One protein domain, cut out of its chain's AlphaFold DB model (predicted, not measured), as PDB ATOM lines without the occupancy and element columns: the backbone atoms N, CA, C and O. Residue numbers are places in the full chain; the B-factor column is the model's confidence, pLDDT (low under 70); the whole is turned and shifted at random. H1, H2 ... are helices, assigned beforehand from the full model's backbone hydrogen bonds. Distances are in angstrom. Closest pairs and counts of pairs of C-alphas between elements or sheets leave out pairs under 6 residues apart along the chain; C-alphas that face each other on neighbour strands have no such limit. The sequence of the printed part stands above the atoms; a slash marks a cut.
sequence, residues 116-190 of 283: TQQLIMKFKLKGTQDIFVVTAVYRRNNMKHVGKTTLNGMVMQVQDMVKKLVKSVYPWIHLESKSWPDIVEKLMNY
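This is residues 116 to 190 of the 283 residues of the protein "RNase H type-1 domain-containing protein" of Solanum tuberosum (UniProt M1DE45). The domain is a long helical hairpin of H1 and H2, joined only loosely, with a short third helix, H3, beside H2 and away from H1. After H2 the chain folds back along residues 170 to 179, and H3 then runs the same way as H2. The printed part has 75 residues with three named helices in the order H1, H2, H3, no named strand, and the class is all helix. The whole is only just loose, close to compact, with a radius of gyration of the C-alphas of 13.8 A, and it is elongated, spanning 44 by 24 by 18 A.

H1, residues 116 to 144, has a kink of 32 degrees near residue 128. It touches H2, residues 151 to 169, with residues 132 to 139 alone, and H2 touches it with residues 154 to 158 alone. The closest C-alphas of the two are those of Phe 132 and Val 158, 7.6 A apart. H1 and H2 run opposite ways at a shallow tilt of 27 degrees and form a helical hairpin. H3, residues 180 to 188, is close to H2 but not clearly touching it; their closest C-alphas, those of Gln 159 and Trp 180, are 6.7 A apart. H2 and H3 run the same way at a shallow tilt of 29 degrees. H1 and H3 are apart. In H2 and H3 every O i to N i+4 pair is within hydrogen-bond range, and in H1 23 of 25 are.

H1 begins at C-alpha 116, at (20.864, -10.296, 11.943), and measures 40.8 A from first to last C-alpha; C-alpha 144 is at (16.832, -43.450, -11.555). H2, residues 151 to 169, measures 27.1 A and begins at C-alpha 151, at (19.530, -44.511, -0.344). H3, residues 180 to 188, has nine residues and ends at C-alpha 188, at (17.655, -25.633, 14.982).

The two C-alphas farthest apart, those of Thr 116 and Val 146, are 44.8 A apart, while the first and last printed C-alphas, those of Thr 116 and Tyr 190, are 14.5 A apart. The printed part has no cut. The link from H1 to H2 has 6 residues and the link from H2 to H3 has 10; both are short but not tight. The mean pLDDT of the printed part is 70.4, and residues 116 to 148 are under 70, with a mean of 58 in H1 against 78 in H2 and 80 in H3.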
ATOM      1  N   THR A 116      19.842 -10.575  12.965       45.28
ATOM      2  CA  THR A 116      20.864 -10.296  11.943       45.28
ATOM      3  C   THR A 116      21.820 -11.476  11.775       45.28
ATOM      4  O   THR A 116      22.137 -11.869  10.653       45.28
ATOM      5  N   GLN A 117      22.227 -12.114  12.874       51.84
ATOM      6  CA  GLN A 117      23.101 -13.290  12.836       51.84
ATOM      7  C   GLN A 117      22.361 -14.549  12.374       51.84
ATOM      8  O   GLN A 117      22.910 -15.329  11.592       51.84
ATOM      9  N   GLN A 118      21.087 -14.714  12.746       49.88
ATOM     10  CA  GLN A 118      20.223 -15.725  12.135       49.88
ATOM     11  C   GLN A 118      20.062 -15.489  10.630       49.88
ATOM     12  O   GLN A 118      20.073 -16.455   9.870       49.88
ATOM     13  N   LEU A 119      19.949 -14.238  10.171       45.88
ATOM     14  CA  LEU A 119      19.913 -13.900   8.747       45.88
ATOM     15  C   LEU A 119      21.235 -14.249   8.054       45.88
ATOM     16  O   LEU A 119      21.203 -14.911   7.022       45.88
ATOM     17  N   ILE A 120      22.386 -13.880   8.622       51.47
ATOM     18  CA  ILE A 120      23.714 -14.198   8.066       51.47
ATOM     19  C   ILE A 120      23.934 -15.716   8.010       51.47
ATOM     20  O   ILE A 120      24.412 -16.238   7.000       51.47
ATOM     21  N   MET A 121      23.539 -16.445   9.059       54.28
ATOM     22  CA  MET A 121      23.578 -17.906   9.083       54.28
ATOM     23  C   MET A 121      22.655 -18.505   8.019       54.28
ATOM     24  O   MET A 121      23.087 -19.370   7.257       54.28
ATOM     25  N   LYS A 122      21.422 -18.003   7.888       51.38
ATOM     26  CA  LYS A 122      20.480 -18.414   6.835       51.38
ATOM     27  C   LYS A 122      21.027 -18.134   5.429       51.38
ATOM     28  O   LYS A 122      20.933 -19.013   4.580       51.38
ATOM     29  N   PHE A 123      21.634 -16.972   5.178       45.41
ATOM     30  CA  PHE A 123      22.220 -16.610   3.879       45.41
ATOM     31  C   PHE A 123      23.424 -17.492   3.511       45.41
ATOM     32  O   PHE A 123      23.463 -18.030   2.403       45.41
ATOM     33  N   LYS A 124      24.368 -17.710   4.442       55.06
ATOM     34  CA  LYS A 124      25.526 -18.604   4.228       55.06
ATOM     35  C   LYS A 124      25.103 -20.063   4.029       55.06
ATOM     36  O   LYS A 124      25.675 -20.772   3.197       55.06
ATOM     37  N   LEU A 125      24.066 -20.506   4.744       54.22
ATOM     38  CA  LEU A 125      23.468 -21.819   4.528       54.22
ATOM     39  C   LEU A 125      22.783 -21.908   3.162       54.22
ATOM     40  O   LEU A 125      22.983 -22.910   2.494       54.22
ATOM     41  N   LYS A 126      22.051 -20.883   2.705       52.00
ATOM     42  CA  LYS A 126      21.308 -20.904   1.432       52.00
ATOM     43  C   LYS A 126      22.211 -21.108   0.207       52.00
ATOM     44  O   LYS A 126      21.969 -22.023  -0.569       52.00
ATOM     45  N   GLY A 127      23.314 -20.360   0.094       55.69
ATOM     46  CA  GLY A 127      24.268 -20.541  -1.015       55.69
ATOM     47  C   GLY A 127      24.929 -21.927  -1.032       55.69
ATOM     48  O   GLY A 127      25.222 -22.476  -2.093       55.69
ATOM     49  N   THR A 128      25.102 -22.546   0.141       56.97
ATOM     50  CA  THR A 128      25.617 -23.921   0.222       56.97
ATOM     51  C   THR A 128      24.518 -24.973   0.030       56.97
ATOM     52  O   THR A 128      24.769 -26.034  -0.540       56.97
ATOM     53  N   GLN A 129      23.284 -24.676   0.448       56.75
ATOM     54  CA  GLN A 129      22.089 -25.476   0.179       56.75
ATOM     55  C   GLN A 129      21.854 -25.627  -1.315       56.75
ATOM     56  O   GLN A 129      21.525 -26.730  -1.729       56.75
ATOM     57  N   ASP A 130      22.101 -24.603  -2.127       57.94
ATOM     58  CA  ASP A 130      21.954 -24.710  -3.581       57.94
ATOM     59  C   ASP A 130      22.923 -25.752  -4.171       57.94
ATOM     60  O   ASP A 130      22.515 -26.633  -4.930       57.94
ATOM     61  N   ILE A 131      24.186 -25.760  -3.726       60.81
ATOM     62  CA  ILE A 131      25.177 -26.783  -4.109       60.81
ATOM     63  C   ILE A 131      24.758 -28.173  -3.597       60.81
ATOM     64  O   ILE A 131      24.897 -29.174  -4.312       60.81
ATOM     65  N   PHE A 132      24.207 -28.259  -2.382       62.41
ATOM     66  CA  PHE A 132      23.695 -29.514  -1.823       62.41
ATOM     67  C   PHE A 132      22.478 -30.046  -2.577       62.41
ATOM     68  O   PHE A 132      22.432 -31.240  -2.863       62.41
ATOM     69  N   VAL A 133      21.518 -29.186  -2.917       63.00
ATOM     70  CA  VAL A 133      20.310 -29.529  -3.672       63.00
ATOM     71  C   VAL A 133      20.710 -30.011  -5.057       63.00
ATOM     72  O   VAL A 133      20.287 -31.093  -5.451       63.00
ATOM     73  N   VAL A 134      21.601 -29.303  -5.755       59.72
ATOM     74  CA  VAL A 134      22.121 -29.732  -7.063       59.72
ATOM     75  C   VAL A 134      22.822 -31.093  -6.961       59.72
ATOM     76  O   VAL A 134      22.532 -31.996  -7.747       59.72
ATOM     77  N   THR A 135      23.672 -31.296  -5.951       64.19
ATOM     78  CA  THR A 135      24.389 -32.567  -5.744       64.19
ATOM     79  C   THR A 135      23.438 -33.721  -5.399       64.19
ATOM     80  O   THR A 135      23.580 -34.833  -5.915       64.19
ATOM     81  N   ALA A 136      22.439 -33.477  -4.550       65.19
ATOM     82  CA  ALA A 136      21.435 -34.464  -4.163       65.19
ATOM     83  C   ALA A 136      20.488 -34.808  -5.326       65.19
ATOM     84  O   ALA A 136      20.178 -35.981  -5.536       65.19
ATOM     85  N   VAL A 137      20.080 -33.814  -6.122       64.75
ATOM     86  CA  VAL A 137      19.266 -33.991  -7.336       64.75
ATOM     87  C   VAL A 137      20.034 -34.797  -8.382       64.75
ATOM     88  O   VAL A 137      19.502 -35.781  -8.898       64.75
ATOM     89  N   TYR A 138      21.301 -34.461  -8.637       66.00
ATOM     90  CA  TYR A 138      22.155 -35.197  -9.572       66.00
ATOM     91  C   TYR A 138      22.313 -36.672  -9.165       66.00
ATOM     92  O   TYR A 138      22.203 -37.581  -9.988       66.00
ATOM     93  N   ARG A 139      22.484 -36.942  -7.866       66.31
ATOM     94  CA  ARG A 139      22.599 -38.309  -7.333       66.31
ATOM     95  C   ARG A 139      21.275 -39.074  -7.357       66.31
ATOM     96  O   ARG A 139      21.271 -40.247  -7.728       66.31
ATOM     97  N   ARG A 140      20.145 -38.429  -7.046       65.06
ATOM     98  CA  ARG A 140      18.806 -39.024  -7.205       65.06
ATOM     99  C   ARG A 140      18.548 -39.417  -8.661       65.06
ATOM    100  O   ARG A 140      17.978 -40.478  -8.905       65.06
ATOM    101  N   ASN A 141      18.996 -38.598  -9.609       65.38
ATOM    102  CA  ASN A 141      18.927 -38.920 -11.031       65.38
ATOM    103  C   ASN A 141      19.833 -40.113 -11.387       65.38
ATOM    104  O   ASN A 141      19.396 -40.992 -12.119       65.38
ATOM    105  N   ASN A 142      21.022 -40.234 -10.790       68.00
ATOM    106  CA  ASN A 142      21.889 -41.410 -10.964       68.00
ATOM    107  C   ASN A 142      21.206 -42.724 -10.510       68.00
ATOM    108  O   ASN A 142      21.255 -43.721 -11.221       68.00
ATOM    109  N   MET A 143      20.472 -42.726  -9.388       65.06
ATOM    110  CA  MET A 143      19.663 -43.895  -8.977       65.06
ATOM    111  C   MET A 143      18.555 -44.244  -9.976       65.06
ATOM    112  O   MET A 143      18.321 -45.420 -10.239       65.06
ATOM    113  N   LYS A 144      17.878 -43.234 -10.541       66.06
ATOM    114  CA  LYS A 144      16.832 -43.450 -11.555       66.06
ATOM    115  C   LYS A 144      17.376 -44.094 -12.835       66.06
ATOM    116  O   LYS A 144      16.620 -44.759 -13.533       66.06
ATOM    117  N   HIS A 145      18.666 -43.923 -13.118       68.31
ATOM    118  CA  HIS A 145      19.335 -44.436 -14.314       68.31
ATOM    119  C   HIS A 145      20.313 -45.596 -14.016       68.31
ATOM    120  O   HIS A 145      21.303 -45.763 -14.718       68.31
ATOM    121  N   VAL A 146      20.003 -46.442 -13.018       62.88
ATOM    122  CA  VAL A 146      20.727 -47.696 -12.683       62.88
ATOM    123  C   VAL A 146      22.134 -47.481 -12.079       62.88
ATOM    124  O   VAL A 146      23.024 -48.326 -12.171       62.88
ATOM    125  N   GLY A 147      22.357 -46.350 -11.410       64.69
ATOM    126  CA  GLY A 147      23.571 -46.092 -10.633       64.69
ATOM    127  C   GLY A 147      23.694 -46.969  -9.375       64.69
ATOM    128  O   GLY A 147      22.704 -47.332  -8.747       64.69
ATOM    129  N   LYS A 148      24.930 -47.264  -8.946       68.75
ATOM    130  CA  LYS A 148      25.249 -48.150  -7.799       68.75
ATOM    131  C   LYS A 148      25.011 -47.540  -6.402       68.75
ATOM    132  O   LYS A 148      25.358 -48.151  -5.395       68.75
ATOM    133  N   THR A 149      24.509 -46.311  -6.308       70.62
ATOM    134  CA  THR A 149      24.376 -45.602  -5.025       70.62
ATOM    135  C   THR A 149      23.098 -46.019  -4.298       70.62
ATOM    136  O   THR A 149      22.015 -45.925  -4.859       70.62
ATOM    137  N   THR A 150      23.209 -46.432  -3.033       78.88
ATOM    138  CA  THR A 150      22.052 -46.771  -2.186       78.88
ATOM    139  C   THR A 150      21.473 -45.534  -1.492       78.88
ATOM    140  O   THR A 150      22.188 -44.559  -1.251       78.88
ATOM    141  N   LEU A 151      20.191 -45.584  -1.103       71.44
ATOM    142  CA  LEU A 151      19.530 -44.511  -0.344       71.44
ATOM    143  C   LEU A 151      20.286 -44.174   0.953       71.44
ATOM    144  O   LEU A 151      20.590 -43.008   1.199       71.44
ATOM    145  N   ASN A 152      20.665 -45.186   1.741       76.62
ATOM    146  CA  ASN A 152      21.458 -44.988   2.961       76.62
ATOM    147  C   ASN A 152      22.821 -44.353   2.665       76.62
ATOM    148  O   ASN A 152      23.253 -43.459   3.390       76.62
ATOM    149  N   GLY A 153      23.473 -44.761   1.572       76.19
ATOM    150  CA  GLY A 153      24.719 -44.147   1.122       76.19
ATOM    151  C   GLY A 153      24.554 -42.661   0.790       76.19
ATOM    152  O   GLY A 153      25.433 -41.868   1.120       76.19
ATOM    153  N   MET A 154      23.424 -42.260   0.197       72.75
ATOM    154  CA  MET A 154      23.122 -40.844  -0.049       72.75
ATOM    155  C   MET A 154      22.883 -40.071   1.243       72.75
ATOM    156  O   MET A 154      23.441 -38.989   1.401       72.75
ATOM    157  N   VAL A 155      22.097 -40.626   2.171       73.44
ATOM    158  CA  VAL A 155      21.802 -39.988   3.465       73.44
ATOM    159  C   VAL A 155      23.090 -39.756   4.258       73.44
ATOM    160  O   VAL A 155      23.334 -38.637   4.703       73.44
ATOM    161  N   MET A 156      23.962 -40.765   4.352       76.88
ATOM    162  CA  MET A 156      25.257 -40.629   5.030       76.88
ATOM    163  C   MET A 156      26.146 -39.562   4.386       76.88
ATOM    164  O   MET A 156      26.805 -38.802   5.090       76.88
ATOM    165  N   GLN A 157      26.159 -39.476   3.055       76.19
ATOM    166  CA  GLN A 157      26.948 -38.467   2.346       76.19
ATOM    167  C   GLN A 157      26.404 -37.053   2.554       76.19
ATOM    168  O   GLN A 157      27.191 -36.138   2.778       76.19
ATOM    169  N   VAL A 158      25.083 -36.861   2.503       75.94
ATOM    170  CA  VAL A 158      24.456 -35.561   2.797       75.94
ATOM    171  C   VAL A 158      24.772 -35.142   4.231       75.94
ATOM    172  O   VAL A 158      25.189 -34.011   4.465       75.94
ATOM    173  N   GLN A 159      24.661 -36.070   5.181       79.44
ATOM    174  CA  GLN A 159      25.005 -35.821   6.575       79.44
ATOM    175  C   GLN A 159      26.481 -35.426   6.752       79.44
ATOM    176  O   GLN A 159      26.774 -34.461   7.457       79.44
ATOM    177  N   ASP A 160      27.410 -36.144   6.120       81.88
ATOM    178  CA  ASP A 160      28.844 -35.841   6.176       81.88
ATOM    179  C   ASP A 160      29.169 -34.478   5.546       81.88
ATOM    180  O   ASP A 160      29.937 -33.690   6.096       81.88
ATOM    181  N   MET A 161      28.516 -34.149   4.431       78.12
ATOM    182  CA  MET A 161      28.642 -32.848   3.776       78.12
ATOM    183  C   MET A 161      28.147 -31.697   4.662       78.12
ATOM    184  O   MET A 161      28.842 -30.689   4.793       78.12
ATOM    185  N   VAL A 162      26.996 -31.852   5.323       78.50
ATOM    186  CA  VAL A 162      26.471 -30.851   6.269       78.50
ATOM    187  C   VAL A 162      27.410 -30.685   7.462       78.50
ATOM    188  O   VAL A 162      27.725 -29.559   7.839       78.50
ATOM    189  N   LYS A 163      27.934 -31.785   8.017       81.69
ATOM    190  CA  LYS A 163      28.936 -31.736   9.094       81.69
ATOM    191  C   LYS A 163      30.194 -30.982   8.678       81.69
ATOM    192  O   LYS A 163      30.671 -30.136   9.431       81.69
ATOM    193  N   LYS A 164      30.722 -31.268   7.485       81.56
ATOM    194  CA  LYS A 164      31.896 -30.582   6.927       81.56
ATOM    195  C   LYS A 164      31.636 -29.095   6.726       81.56
ATOM    196  O   LYS A 164      32.490 -28.293   7.091       81.56
ATOM    197  N   LEU A 165      30.458 -28.724   6.224       79.94
ATOM    198  CA  LEU A 165      30.084 -27.321   6.080       79.94
ATOM    199  C   LEU A 165      30.033 -26.610   7.426       79.94
ATOM    200  O   LEU A 165      30.662 -25.569   7.585       79.94
ATOM    201  N   VAL A 166      29.302 -27.168   8.392       82.00
ATOM    202  CA  VAL A 166      29.167 -26.556   9.717       82.00
ATOM    203  C   VAL A 166      30.537 -26.416  10.366       82.00
ATOM    204  O   VAL A 166      30.859 -25.341  10.845       82.00
ATOM    205  N   LYS A 167      31.394 -27.438  10.283       83.31
ATOM    206  CA  LYS A 167      32.772 -27.363  10.782       83.31
ATOM    207  C   LYS A 167      33.613 -26.300  10.062       83.31
ATOM    208  O   LYS A 167      34.464 -25.686  10.694       83.31
ATOM    209  N   SER A 168      33.402 -26.095   8.762       76.62
ATOM    210  CA  SER A 168      34.147 -25.109   7.970       76.62
ATOM    211  C   SER A 168      33.705 -23.675   8.246       76.62
ATOM    212  O   SER A 168      34.542 -22.780   8.266       76.62
ATOM    213  N   VAL A 169      32.402 -23.440   8.400       74.56
ATOM    214  CA  VAL A 169      31.836 -22.088   8.538       74.56
ATOM    215  C   VAL A 169      31.712 -21.687  10.008       74.56
ATOM    216  O   VAL A 169      31.854 -20.513  10.337       74.56
ATOM    217  N   TYR A 170      31.494 -22.662  10.891       81.25
ATOM    218  CA  TYR A 170      31.290 -22.493  12.328       81.25
ATOM    219  C   TYR A 170      32.108 -23.530  13.128       81.25
ATOM    220  O   TYR A 170      31.530 -24.437  13.736       81.25
ATOM    221  N   PRO A 171      33.454 -23.426  13.166       84.00
ATOM    222  CA  PRO A 171      34.330 -24.423  13.804       84.00
ATOM    223  C   PRO A 171      34.026 -24.718  15.281       84.00
ATOM    224  O   PRO A 171      34.366 -25.789  15.782       84.00
ATOM    225  N   TRP A 172      33.377 -23.780  15.972       84.12
ATOM    226  CA  TRP A 172      32.966 -23.885  17.373       84.12
ATOM    227  C   TRP A 172      31.649 -24.656  17.588       84.12
ATOM    228  O   TRP A 172      31.277 -24.929  18.729       84.12
ATOM    229  N   ILE A 173      30.914 -25.013  16.527       85.69
ATOM    230  CA  ILE A 173      29.716 -25.858  16.626       85.69
ATOM    231  C   ILE A 173      30.130 -27.326  16.494       85.69
ATOM    232  O   ILE A 173      30.382 -27.836  15.401       85.69
ATOM    233  N   HIS A 174      30.157 -28.047  17.614       85.19
ATOM    234  CA  HIS A 174      30.525 -29.463  17.634       85.19
ATOM    235  C   HIS A 174      29.322 -30.369  17.328       85.19
ATOM    236  O   HIS A 174      28.414 -30.514  18.145       85.19
ATOM    237  N   LEU A 175      29.299 -31.003  16.154       84.62
ATOM    238  CA  LEU A 175      28.266 -31.970  15.754       84.62
ATOM    239  C   LEU A 175      28.737 -33.416  15.991       84.62
ATOM    240  O   LEU A 175      29.204 -34.089  15.072       84.62
ATOM    241  N   GLU A 176      28.615 -33.893  17.229       79.31
ATOM    242  CA  GLU A 176      29.106 -35.219  17.649       79.31
ATOM    243  C   GLU A 176      28.159 -36.372  17.278       79.31
ATOM    244  O   GLU A 176      28.612 -37.497  17.055       79.31
ATOM    245  N   SER A 177      26.853 -36.107  17.142       78.44
ATOM    246  CA  SER A 177      25.880 -37.165  16.845       78.44
ATOM    247  C   SER A 177      26.055 -37.746  15.437       78.44
ATOM    248  O   SER A 177      26.347 -37.051  14.454       78.44
ATOM    249  N   LYS A 178      25.864 -39.064  15.327       73.75
ATOM    250  CA  LYS A 178      25.770 -39.802  14.058       73.75
ATOM    251  C   LYS A 178      24.331 -39.905  13.547       73.75
ATOM    252  O   LYS A 178      24.145 -40.347  12.420       73.75
ATOM    253  N   SER A 179      23.345 -39.471  14.323       81.50
ATOM    254  CA  SER A 179      21.938 -39.425  13.929       81.50
ATOM    255  C   SER A 179      21.634 -38.104  13.218       81.50
ATOM    256  O   SER A 179      22.051 -37.033  13.660       81.50
ATOM    257  N   TRP A 180      20.949 -38.180  12.077       77.44
ATOM    258  CA  TRP A 180      20.508 -36.997  11.336       77.44
ATOM    259  C   TRP A 180      19.493 -36.146  12.125       77.44
ATOM    260  O   TRP A 180      19.721 -34.940  12.211       77.44
ATOM    261  N   PRO A 181      18.444 -36.728  12.747       82.38
ATOM    262  CA  PRO A 181      17.541 -35.999  13.641       82.38
ATOM    263  C   PRO A 181      18.258 -35.133  14.684       82.38
ATOM    264  O   PRO A 181      18.005 -33.935  14.748       82.38
ATOM    265  N   ASP A 182      19.224 -35.696  15.410       83.94
ATOM    266  CA  ASP A 182      19.933 -34.988  16.483       83.94
ATOM    267  C   ASP A 182      20.775 -33.819  15.946       83.94
ATOM    268  O   ASP A 182      20.927 -32.786  16.595       83.94
ATOM    269  N   ILE A 183      21.357 -33.976  14.750       79.25
ATOM    270  CA  ILE A 183      22.115 -32.904  14.091       79.25
ATOM    271  C   ILE A 183      21.178 -31.754  13.736       79.25
ATOM    272  O   ILE A 183      21.512 -30.598  13.988       79.25
ATOM    273  N   VAL A 184      20.021 -32.068  13.149       77.75
ATOM    274  CA  VAL A 184      19.016 -31.067  12.782       77.75
ATOM    275  C   VAL A 184      18.506 -30.353  14.027       77.75
ATOM    276  O   VAL A 184      18.496 -29.127  14.047       77.75
ATOM    277  N   GLU A 185      18.164 -31.095  15.078       80.75
ATOM    278  CA  GLU A 185      17.711 -30.543  16.353       80.75
ATOM    279  C   GLU A 185      18.760 -29.609  16.969       80.75
ATOM    280  O   GLU A 185      18.450 -28.473  17.329       80.75
ATOM    281  N   LYS A 186      20.029 -30.033  17.011       84.06
ATOM    282  CA  LYS A 186      21.127 -29.208  17.533       84.06
ATOM    283  C   LYS A 186      21.322 -27.923  16.732       84.06
ATOM    284  O   LYS A 186      21.590 -26.882  17.323       84.06
ATOM    285  N   LEU A 187      21.199 -27.982  15.405       81.25
ATOM    286  CA  LEU A 187      21.312 -26.804  14.545       81.25
ATOM    287  C   LEU A 187      20.099 -25.872  14.676       81.25
ATOM    288  O   LEU A 187      20.280 -24.660  14.703       81.25
ATOM    289  N   MET A 188      18.883 -26.416  14.789       76.38
ATOM    290  CA  MET A 188      17.655 -25.633  14.982       76.38
ATOM    291  C   MET A 188      17.631 -24.914  16.334       76.38
ATOM    292  O   MET A 188      17.167 -23.778  16.426       76.38
ATOM    293  N   ASN A 189      18.172 -25.559  17.367       79.25
ATOM    294  CA  ASN A 189      18.227 -25.024  18.724       79.25
ATOM    295  C   ASN A 189      19.526 -24.260  19.023       79.25
ATOM    296  O   ASN A 189      19.719 -23.791  20.145       79.25
ATOM    297  N   TYR A 190      20.429 -24.113  18.046       81.56
ATOM    298  CA  TYR A 190      21.667 -23.373  18.249       81.56
ATOM    299  C   TYR A 190      21.376 -21.884  18.485       81.56
ATOM    300  O   TYR A 190      20.697 -21.225  17.694       81.56
TER     301      TYR A 190